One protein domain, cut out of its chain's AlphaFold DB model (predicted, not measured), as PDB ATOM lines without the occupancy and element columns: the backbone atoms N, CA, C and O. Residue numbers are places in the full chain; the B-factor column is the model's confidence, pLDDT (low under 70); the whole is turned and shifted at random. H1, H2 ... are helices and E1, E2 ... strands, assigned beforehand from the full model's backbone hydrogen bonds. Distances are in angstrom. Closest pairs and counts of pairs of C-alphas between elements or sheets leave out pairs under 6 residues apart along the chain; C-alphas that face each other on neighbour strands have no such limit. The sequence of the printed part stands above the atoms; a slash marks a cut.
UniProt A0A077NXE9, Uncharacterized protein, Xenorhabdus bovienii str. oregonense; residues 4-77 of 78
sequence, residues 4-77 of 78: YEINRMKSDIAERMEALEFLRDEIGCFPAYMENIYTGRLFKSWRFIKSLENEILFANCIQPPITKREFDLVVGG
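AT A GLANCE: This is residues 4 to 77 of the 78 residues of an uncharacterized protein of Xenorhabdus bovienii str. oregonense (UniProt A0A077NXE9). One long helix, H1, runs along a small body made of a two-stranded hairpin, E1 and E2, a short helix, H2, and much loop; residues 4 to 11 of H1 stick out as a free arm. A long loop, residues 28 to 46, leads from H1 to the hairpin, and H2 stands crosswise to H1. The 74 printed residues hold two named helices and two named strands in the order H1, E1, E2, H2; the sheet, E1 - E2, is antiparallel and the class is mostly helix. The whole is compact, with a radius of gyration of the C-alphas of 12.6 A and spans of 40 by 28 by 20 A.

HOW THE PARTS SIT: H1, residues 4 to 27, is near E2, residues 56 to 59, with 5 pairs of C-alphas within 10 A. E1, residues 47 to 50, and E2 form a hairpin, with 141 degrees between their directions; N 49 and O 57 are 2.8 A apart and N 47 and O 59 2.9 A, within hydrogen-bond range. Residues 57 to 58 of E2 also pair, antiparallel, with residues 66 to 67. H2, residues 68 to 75, only just touches H1, with 3 pairs of C-alphas within 8 A and with residues 20 to 24 of H1 alone; the closest C-alphas are those of Arg 24 and Val 75, 7.0 A apart. Their lines are about perpendicular, at 77 degrees. E1 and H2 are apart. Every O i to N i+4 pair is within hydrogen-bond range in H2, and 19 of 20 in H1.

IN THESE COORDINATES: H1 begins at C-alpha 4 (18.668, 10.142, 33.130) and measures 33.3 A. E1 measures 10.1 A, E2 9.4 A and H2 10.4 A; H2 ends at C-alpha 75 (47.016, 15.758, 16.062).

THE WHOLE: The farthest C-alphas, of Tyr 4 and Glu 35, are 40.5 A apart. The printed part has no cut, and the link H1 to E1 is long. Residues 76 to 77 are under pLDDT 70.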
ATOM      1  N   TYR A   4      17.843   9.124  32.482       88.50
ATOM      2  CA  TYR A   4      18.668  10.142  33.130       88.50
ATOM      3  C   TYR A   4      20.161   9.786  33.107       88.50
ATOM      4  O   TYR A   4      20.997  10.617  32.754       88.50
ATOM      5  N   GLU A   5      20.502   8.539  33.440       89.19
ATOM      6  CA  GLU A   5      21.891   8.067  33.422       89.19
ATOM      7  C   GLU A   5      22.477   8.102  32.006       89.19
ATOM      8  O   GLU A   5      23.613   8.540  31.829       89.19
ATOM      9  N   ILE A   6      21.686   7.724  30.998       90.62
ATOM     10  CA  ILE A   6      22.087   7.773  29.585       90.62
ATOM     11  C   ILE A   6      22.361   9.216  29.147       90.62
ATOM     12  O   ILE A   6      23.381   9.487  28.513       90.62
ATOM     13  N   ASN A   7      21.473  10.152  29.489       91.00
ATOM     14  CA  ASN A   7      21.626  11.556  29.109       91.00
ATOM     15  C   ASN A   7      22.836  12.203  29.786       91.00
ATOM     16  O   ASN A   7      23.581  12.930  29.128       91.00
ATOM     17  N   ARG A   8      23.089  11.877  31.059       88.56
ATOM     18  CA  ARG A   8      24.294  12.330  31.762       88.56
ATOM     19  C   ARG A   8      25.561  11.820  31.074       88.56
ATOM     20  O   ARG A   8      26.421  12.620  30.735       88.56
ATOM     21  N   MET A   9      25.633  10.521  30.771       88.62
ATOM     22  CA  MET A   9      26.796   9.938  30.085       88.62
ATOM     23  C   MET A   9      27.056  10.582  28.719       88.62
ATOM     24  O   MET A   9      28.203  10.862  28.382       88.62
ATOM     25  N   LYS A  10      26.004  10.849  27.932       88.94
ATOM     26  CA  LYS A  10      26.137  11.549  26.644       88.94
ATOM     27  C   LYS A  10      26.702  12.956  26.817       88.94
ATOM     28  O   LYS A  10      27.585  13.343  26.058       88.94
ATOM     29  N   SER A  11      26.212  13.696  27.811       90.44
ATOM     30  CA  SER A  11      26.701  15.042  28.116       90.44
ATOM     31  C   SER A  11      28.168  15.029  28.547       90.44
ATOM     32  O   SER A  11      28.950  15.849  28.072       90.44
ATOM     33  N   ASP A  12      28.559  14.076  29.396       89.94
ATOM     34  CA  ASP A  12      29.934  13.953  29.890       89.94
ATOM     35  C   ASP A  12      30.917  13.643  28.748       89.94
ATOM     36  O   ASP A  12      32.010  14.217  28.690       89.94
ATOM     37  N   ILE A  13      30.511  12.764  27.818       91.81
ATOM     38  CA  ILE A  13      31.273  12.427  26.606       91.81
ATOM     39  C   ILE A  13      31.399  13.650  25.695       91.81
ATOM     40  O   ILE A  13      32.507  13.956  25.255       91.81
ATOM     41  N   ALA A  14      30.295  14.357  25.436       93.81
ATOM     42  CA  ALA A  14      30.290  15.533  24.570       93.81
ATOM     43  C   ALA A  14      31.223  16.629  25.103       93.81
ATOM     44  O   ALA A  14      32.081  17.110  24.370       93.81
ATOM     45  N   GLU A  15      31.148  16.953  26.398       94.88
ATOM     46  CA  GLU A  15      32.039  17.957  26.988       94.88
ATOM     47  C   GLU A  15      33.515  17.540  26.911       94.88
ATOM     48  O   GLU A  15      34.382  18.377  26.662       94.88
ATOM     49  N   ARG A  16      33.822  16.252  27.114       95.38
ATOM     50  CA  ARG A  16      35.199  15.763  26.993       95.38
ATOM     51  C   ARG A  16      35.719  15.885  25.558       95.38
ATOM     52  O   ARG A  16      36.888  16.212  25.373       95.38
ATOM     53  N   MET A  17      34.875  15.627  24.559       94.06
ATOM     54  CA  MET A  17      35.234  15.819  23.152       94.06
ATOM     55  C   MET A  17      35.493  17.295  22.838       94.06
ATOM     56  O   MET A  17      36.538  17.605  22.277       94.06
ATOM     57  N   GLU A  18      34.623  18.201  23.291       95.69
ATOM     58  CA  GLU A  18      34.839  19.647  23.140       95.69
ATOM     59  C   GLU A  18      36.149  20.103  23.802       95.69
ATOM     60  O   GLU A  18      36.867  20.936  23.258       95.69
ATOM     61  N   ALA A  19      36.494  19.544  24.967       95.88
ATOM     62  CA  ALA A  19      37.749  19.855  25.647       95.88
ATOM     63  C   ALA A  19      38.979  19.403  24.841       95.88
ATOM     64  O   ALA A  19      39.993  20.100  24.834       95.88
ATOM     65  N   LEU A  20      38.897  18.254  24.162       94.44
ATOM     66  CA  LEU A  20      39.954  17.748  23.285       94.44
ATOM     67  C   LEU A  20      40.096  18.595  22.014       94.44
ATOM     68  O   LEU A  20      41.218  18.897  21.610       94.44
ATOM     69  N   GLU A  21      38.978  19.009  21.419       94.19
ATOM     70  CA  GLU A  21      38.952  19.920  20.269       94.19
ATOM     71  C   GLU A  21      39.531  21.289  20.633       94.19
ATOM     72  O   GLU A  21      40.440  21.758  19.956       94.19
ATOM     73  N   PHE A  22      39.110  21.876  21.758       94.81
ATOM     74  CA  PHE A  22      39.682  23.120  22.277       94.81
ATOM     75  C   PHE A  22      41.200  23.010  22.465       94.81
ATOM     76  O   PHE A  22      41.957  23.897  22.077       94.81
ATOM     77  N   LEU A  23      41.664  21.903  23.046       92.88
ATOM     78  CA  LEU A  23      43.087  21.679  23.267       92.88
ATOM     79  C   LEU A  23      43.866  21.610  21.946       92.88
ATOM     80  O   LEU A  23      45.001  22.075  21.891       92.88
ATOM     81  N   ARG A  24      43.265  21.055  20.887       92.44
ATOM     82  CA  ARG A  24      43.866  20.961  19.547       92.44
ATOM     83  C   ARG A  24      43.887  22.309  18.848       92.44
ATOM     84  O   ARG A  24      44.936  22.698  18.346       92.44
ATOM     85  N   ASP A  25      42.746  22.980  18.813       92.62
ATOM     86  CA  ASP A  25      42.532  24.128  17.937       92.62
ATOM     87  C   ASP A  25      43.051  25.430  18.562       92.62
ATOM     88  O   ASP A  25      43.613  26.263  17.855       92.62
ATOM     89  N   GLU A  26      42.936  25.584  19.887       91.62
ATOM     90  CA  GLU A  26      43.276  26.833  20.584       91.62
ATOM     91  C   GLU A  26      44.628  26.778  21.306       91.62
ATOM     92  O   GLU A  26      45.354  27.771  21.352       91.62
ATOM     93  N   ILE A  27      44.985  25.631  21.896       91.00
ATOM     94  CA  ILE A  27      46.253  25.484  22.639       91.00
ATOM     95  C   ILE A  27      47.345  24.861  21.764       91.00
ATOM     96  O   ILE A  27      48.503  25.271  21.824       91.00
ATOM     97  N   GLY A  28      46.999  23.853  20.966       88.50
ATOM     98  CA  GLY A  28      47.886  23.203  20.002       88.50
ATOM     99  C   GLY A  28      48.947  22.272  20.597       88.50
ATOM    100  O   GLY A  28      49.545  21.491  19.857       88.50
ATOM    101  N   CYS A  29      49.197  22.298  21.911       88.50
ATOM    102  CA  CYS A  29      50.168  21.405  22.542       88.50
ATOM    103  C   CYS A  29      49.964  21.203  24.051       88.50
ATOM    104  O   CYS A  29      49.296  21.972  24.741       88.50
ATOM    105  N   PHE A  30      50.609  20.160  24.583       92.69
ATOM    106  CA  PHE A  30      50.813  19.998  26.022       92.69
ATOM    107  C   PHE A  30      52.084  20.734  26.461       92.69
ATOM    108  O   PHE A  30      53.114  20.611  25.788       92.69
ATOM    109  N   PRO A  31      52.071  21.433  27.609       92.31
ATOM    110  CA  PRO A  31      53.284  22.017  28.157       92.31
ATOM    111  C   PRO A  31      54.262  20.908  28.571       92.31
ATOM    112  O   PRO A  31      53.869  19.899  29.151       92.31
ATOM    113  N   ALA A  32      55.552  21.104  28.293       90.38
ATOM    114  CA  ALA A  32      56.604  20.160  28.684       90.38
ATOM    115  C   ALA A  32      56.953  20.237  30.181       90.38
ATOM    116  O   ALA A  32      57.491  19.292  30.752       90.38
ATOM    117  N   TYR A  33      56.663  21.374  30.818       92.44
ATOM    118  CA  TYR A  33      56.930  21.625  32.226       92.44
ATOM    119  C   TYR A  33      55.878  22.565  32.815       92.44
ATOM    120  O   TYR A  33      55.387  23.475  32.148       92.44
ATOM    121  N   MET A  34      55.579  22.363  34.094       93.75
ATOM    122  CA  MET A  34      54.784  23.269  34.915       93.75
ATOM    123  C   MET A  34      55.448  23.402  36.282       93.75
ATOM    124  O   MET A  34      55.805  22.391  36.884       93.75
ATOM    125  N   GLU A  35      55.591  24.624  36.783       90.94
ATOM    126  CA  GLU A  35      56.089  24.870  38.142       90.94
ATOM    127  C   GLU A  35      55.034  24.470  39.185       90.94
ATOM    128  O   GLU A  35      55.306  23.701  40.106       90.94
ATOM    129  N   ASN A  36      53.793  24.908  38.966       93.75
ATOM    130  CA  ASN A  36      52.655  24.620  39.834       93.75
ATOM    131  C   ASN A  36      52.025  23.248  39.547       93.75
ATOM    132  O   ASN A  36      52.126  22.708  38.445       93.75
ATOM    133  N   ILE A  37      51.301  22.713  40.536       94.44
ATOM    134  CA  ILE A  37      50.546  21.451  40.407       94.44
ATOM    135  C   ILE A  37      49.370  21.603  39.433       94.44
ATOM    136  O   ILE A  37      48.961  20.633  38.807       94.44
ATOM    137  N   TYR A  38      48.820  22.805  39.276       95.38
ATOM    138  CA  TYR A  38      47.741  23.073  38.333       95.38
ATOM    139  C   TYR A  38      47.838  24.484  37.755       95.38
ATOM    140  O   TYR A  38      48.394  25.396  38.368       95.38
ATOM    141  N   THR A  39      47.262  24.659  36.570       94.88
ATOM    142  CA  THR A  39      47.030  25.968  35.943       94.88
ATOM    143  C   THR A  39      45.675  26.553  36.352       94.88
ATOM    144  O   THR A  39      44.854  25.896  37.001       94.88
ATOM    145  N   GLY A  40      45.418  27.801  35.950       94.75
ATOM    146  CA  GLY A  40      44.058  28.336  35.917       94.75
ATOM    147  C   GLY A  40      43.143  27.509  35.005       94.75
ATOM    148  O   GLY A  40      43.599  26.676  34.226       94.75
ATOM    149  N   ARG A  41      41.830  27.725  35.106       95.69
ATOM    150  CA  ARG A  41      40.873  27.079  34.197       95.69
ATOM    151  C   ARG A  41      41.057  27.648  32.794       95.69
ATOM    152  O   ARG A  41      41.083  28.865  32.641       95.69
ATOM    153  N   LEU A  42      41.178  26.764  31.813       95.25
ATOM    154  CA  LEU A  42      41.395  27.122  30.410       95.25
ATOM    155  C   LEU A  42      40.119  26.939  29.587       95.25
ATOM    156  O   LEU A  42      39.795  27.783  28.763       95.25
ATOM    157  N   PHE A  43      39.362  25.878  29.868       95.12
ATOM    158  CA  PHE A  43      38.107  25.579  29.184       95.12
ATOM    159  C   PHE A  43      37.091  25.013  30.173       95.12
ATOM    160  O   PHE A  43      37.277  23.921  30.703       95.12
ATOM    161  N   LYS A  44      36.010  25.748  30.461       93.94
ATOM    162  CA  LYS A  44      35.032  25.373  31.502       93.94
ATOM    163  C   LYS A  44      35.745  25.064  32.836       93.94
ATOM    164  O   LYS A  44      36.336  25.952  33.449       93.94
ATOM    165  N   SER A  45      35.717  23.810  33.286       94.94
ATOM    166  CA  SER A  45      36.416  23.338  34.492       94.94
ATOM    167  C   SER A  45      37.776  22.686  34.208       94.94
ATOM    168  O   SER A  45      38.503  22.372  35.158       94.94
ATOM    169  N   TRP A  46      38.127  22.511  32.931       97.25
ATOM    170  CA  TRP A  46      39.358  21.890  32.459       97.25
ATOM    171  C   TRP A  46      40.563  22.811  32.616       97.25
ATOM    172  O   TRP A  46      40.496  24.026  32.400       97.25
ATOM    173  N   ARG A  47      41.679  22.210  33.016       97.19
ATOM    174  CA  ARG A  47      42.974  22.857  33.223       97.19
ATOM    175  C   ARG A  47      44.087  21.831  33.079       97.19
ATOM    176  O   ARG A  47      43.842  20.633  33.212       97.19
ATOM    177  N   PHE A  48      45.316  22.296  32.898       97.56
ATOM    178  CA  PHE A  48      46.463  21.415  33.077       97.56
ATOM    179  C   PHE A  48      46.713  21.150  34.557       97.56
ATOM    180  O   PHE A  48      46.715  22.089  35.362       97.56
ATOM    181  N   ILE A  49      46.941  19.884  34.887       96.56
ATOM    182  CA  ILE A  49      47.336  19.402  36.207       96.56
ATOM    183  C   ILE A  49      48.574  18.517  36.076       96.56
ATOM    184  O   ILE A  49      48.744  17.825  35.074       96.56
ATOM    185  N   LYS A  50      49.418  18.510  37.102       95.62
ATOM    186  CA  LYS A  50      50.537  17.587  37.244       95.62
ATOM    187  C   LYS A  50      50.100  16.416  38.125       95.62
ATOM    188  O   LYS A  50      49.649  16.625  39.252       95.62
ATOM    189  N   SER A  51      50.202  15.198  37.603       91.75
ATOM    190  CA  SER A  51      49.928  13.968  38.346       91.75
ATOM    191  C   SER A  51      51.017  13.703  39.395       91.75
ATOM    192  O   SER A  51      52.070  14.344  39.404       91.75
ATOM    193  N   LEU A  52      50.790  12.720  40.272       90.56
ATOM    194  CA  LEU A  52      51.799  12.276  41.246       90.56
ATOM    195  C   LEU A  52      53.061  11.701  40.576       90.56
ATOM    196  O   LEU A  52      54.128  11.700  41.181       90.56
ATOM    197  N   GLU A  53      52.952  11.261  39.321       91.31
ATOM    198  CA  GLU A  53      54.054  10.742  38.503       91.31
ATOM    199  C   GLU A  53      54.745  11.844  37.676       91.31
ATOM    200  O   GLU A  53      55.562  11.559  36.806       91.31
ATOM    201  N   ASN A  54      54.438  13.119  37.948       89.81
ATOM    202  CA  ASN A  54      54.878  14.293  37.186       89.81
ATOM    203  C   ASN A  54      54.381  14.358  35.729       89.81
ATOM    204  O   ASN A  54      54.861  15.194  34.962       89.81
ATOM    205  N   GLU A  55      53.396  13.545  35.348       94.25
ATOM    206  CA  GLU A  55      52.750  13.647  34.038       94.25
ATOM    207  C   GLU A  55      51.824  14.868  34.003       94.25
ATOM    208  O   GLU A  55      51.053  15.100  34.937       94.25
ATOM    209  N   ILE A  56      51.878  15.650  32.923       96.38
ATOM    210  CA  ILE A  56      50.939  16.753  32.722       96.38
ATOM    211  C   ILE A  56      49.713  16.242  31.969       96.38
ATOM    212  O   ILE A  56      49.808  15.713  30.863       96.38
ATOM    213  N   LEU A  57      48.553  16.444  32.583       96.81
ATOM    214  CA  LEU A  57      47.249  16.008  32.109       96.81
ATOM    215  C   LEU A  57      46.349  17.221  31.907       96.81
ATOM    216  O   LEU A  57      46.415  18.171  32.686       96.81
ATOM    217  N   PHE A  58      45.458  17.171  30.922       97.56
ATOM    218  CA  PHE A  58      44.370  18.136  30.811       97.56
ATOM    219  C   PHE A  58      43.115  17.530  31.440       97.56
ATOM    220  O   PHE A  58      42.656  16.471  31.015       97.56
ATOM    221  N   ALA A  59      42.598  18.140  32.505       96.88
ATOM    222  CA  ALA A  59      41.596  17.507  33.359       96.88
ATOM    223  C   ALA A  59      40.648  18.513  34.017       96.88
ATOM    224  O   ALA A  59      41.027  19.647  34.315       96.88
ATOM    225  N   ASN A  60      39.435  18.057  34.330       95.38
ATOM    226  CA  ASN A  60      38.456  18.789  35.140       95.38
ATOM    227  C   ASN A  60      38.065  18.067  36.448       95.38
ATOM    228  O   ASN A  60      37.167  18.526  37.151       95.38
ATOM    229  N   CYS A  61      38.748  16.963  36.775       89.25
ATOM    230  CA  CYS A  61      38.516  16.106  37.947       89.25
ATOM    231  C   CYS A  61      37.128  15.439  38.017       89.25
ATOM    232  O   CYS A  61      36.759  14.934  39.076       89.25
ATOM    233  N   ILE A  62      36.371  15.430  36.918       90.94
ATOM    234  CA  ILE A  62      35.058  14.778  36.812       90.94
ATOM    235  C   ILE A  62      35.121  13.688  35.738       90.94
ATOM    236  O   ILE A  62      34.806  12.532  36.013       90.94
ATOM    237  N   GLN A  63      35.581  14.040  34.535       92.69
ATOM    238  CA  GLN A  63      35.799  13.103  33.436       92.69
ATOM    239  C   GLN A  63      37.219  12.515  33.453       92.69
ATOM    240  O   GLN A  63      38.135  13.104  34.040       92.69
ATOM    241  N   PRO A  64      37.438  11.377  32.758       93.94
ATOM    242  CA  PRO A  64      38.777  10.873  32.493       93.94
ATOM    243  C   PRO A  64      39.648  11.960  31.845       93.94
ATOM    244  O   PRO A  64      39.208  12.569  30.859       93.94
ATOM    245  N   PRO A  65      40.865  12.204  32.364       95.62
ATOM    246  CA  PRO A  65      41.747  13.233  31.835       95.62
ATOM    247  C   PRO A  65      42.135  12.938  30.385       95.62
ATOM    248  O   PRO A  65      42.117  11.792  29.931       95.62
ATOM    249  N   ILE A  66      42.503  13.988  29.661       96.00
ATOM    250  CA  ILE A  66      43.131  13.886  28.349       96.00
ATOM    251  C   ILE A  66      44.642  13.866  28.582       96.00
ATOM    252  O   ILE A  66      45.203  14.766  29.217       96.00
ATOM    253  N   THR A  67      45.290  12.811  28.097       95.94
ATOM    254  CA  THR A  67      46.746  12.639  28.194       95.94
ATOM    255  C   THR A  67      47.438  13.272  26.992       95.94
ATOM    256  O   THR A  67      46.840  13.398  25.919       95.94
ATOM    257  N   LYS A  68      48.730  13.589  27.130       94.44
ATOM    258  CA  LYS A  68      49.541  14.016  25.983       94.44
ATOM    259  C   LYS A  68      49.506  12.974  24.862       94.44
ATOM    260  O   LYS A  68      49.363  13.326  23.700       94.44
ATOM    261  N   ARG A  69      49.596  11.688  25.212       92.50
ATOM    262  CA  ARG A  69      49.565  10.593  24.235       92.50
ATOM    263  C   ARG A  69      48.262  10.569  23.440       92.50
ATOM    264  O   ARG A  69      48.297  10.371  22.234       92.50
ATOM    265  N   GLU A  70      47.123  10.738  24.107       92.88
ATOM    266  CA  GLU A  70      45.822  10.797  23.435       92.88
ATOM    267  C   GLU A  70      45.739  11.990  22.486       92.88
ATOM    268  O   GLU A  70      45.322  11.840  21.343       92.88
ATOM    269  N   PHE A  71      46.197  13.154  22.940       92.75
ATOM    270  CA  PHE A  71      46.261  14.350  22.116       92.75
ATOM    271  C   PHE A  71      47.142  14.163  20.877       92.75
ATOM    272  O   PHE A  71      46.708  14.443  19.761       92.75
ATOM    273  N   ASP A  72      48.347  13.621  21.052       90.94
ATOM    274  CA  ASP A  72      49.286  13.377  19.956       90.94
ATOM    275  C   ASP A  72      48.707  12.411  18.906       90.94
ATOM    276  O   ASP A  72      48.992  12.567  17.724       90.94
ATOM    277  N   LEU A  73      47.879  11.434  19.298       88.44
ATOM    278  CA  LEU A  73      47.203  10.535  18.351       88.44
ATOM    279  C   LEU A  73      46.162  11.261  17.488       88.44
ATOM    280  O   LEU A  73      45.937  10.868  16.347       88.44
ATOM    281  N   VAL A  74      45.527  12.300  18.029       81.81
ATOM    282  CA  VAL A  74      44.522  13.098  17.313       81.81
ATOM    283  C   VAL A  74      45.177  14.138  16.408       81.81
ATOM    284  O   VAL A  74      44.672  14.398  15.319       81.81
ATOM    285  N   VAL A  75      46.302  14.722  16.830       78.25
ATOM    286  CA  VAL A  75      47.016  15.758  16.062       78.25
ATOM    287  C   VAL A  75      48.015  15.170  15.064       78.25
ATOM    288  O   VAL A  75      48.198  15.715  13.981       78.25
ATOM    289  N   GLY A  76      48.652  14.049  15.401       64.19
ATOM    290  CA  GLY A  76      49.648  13.362  14.574       64.19
ATOM    291  C   GLY A  76      49.068  12.423  13.515       64.19
ATOM    292  O   GLY A  76      49.830  11.696  12.882       64.19
ATOM    293  N   GLY A  77      47.745  12.410  13.328       53.97
ATOM    294  CA  GLY A  77      47.086  11.695  12.237       53.97
ATOM    295  C   GLY A  77      47.325  12.388  10.894       53.97
ATOM    296  O   GLY A  77      46.469  13.142  10.437       53.97
TER     297      GLY A  77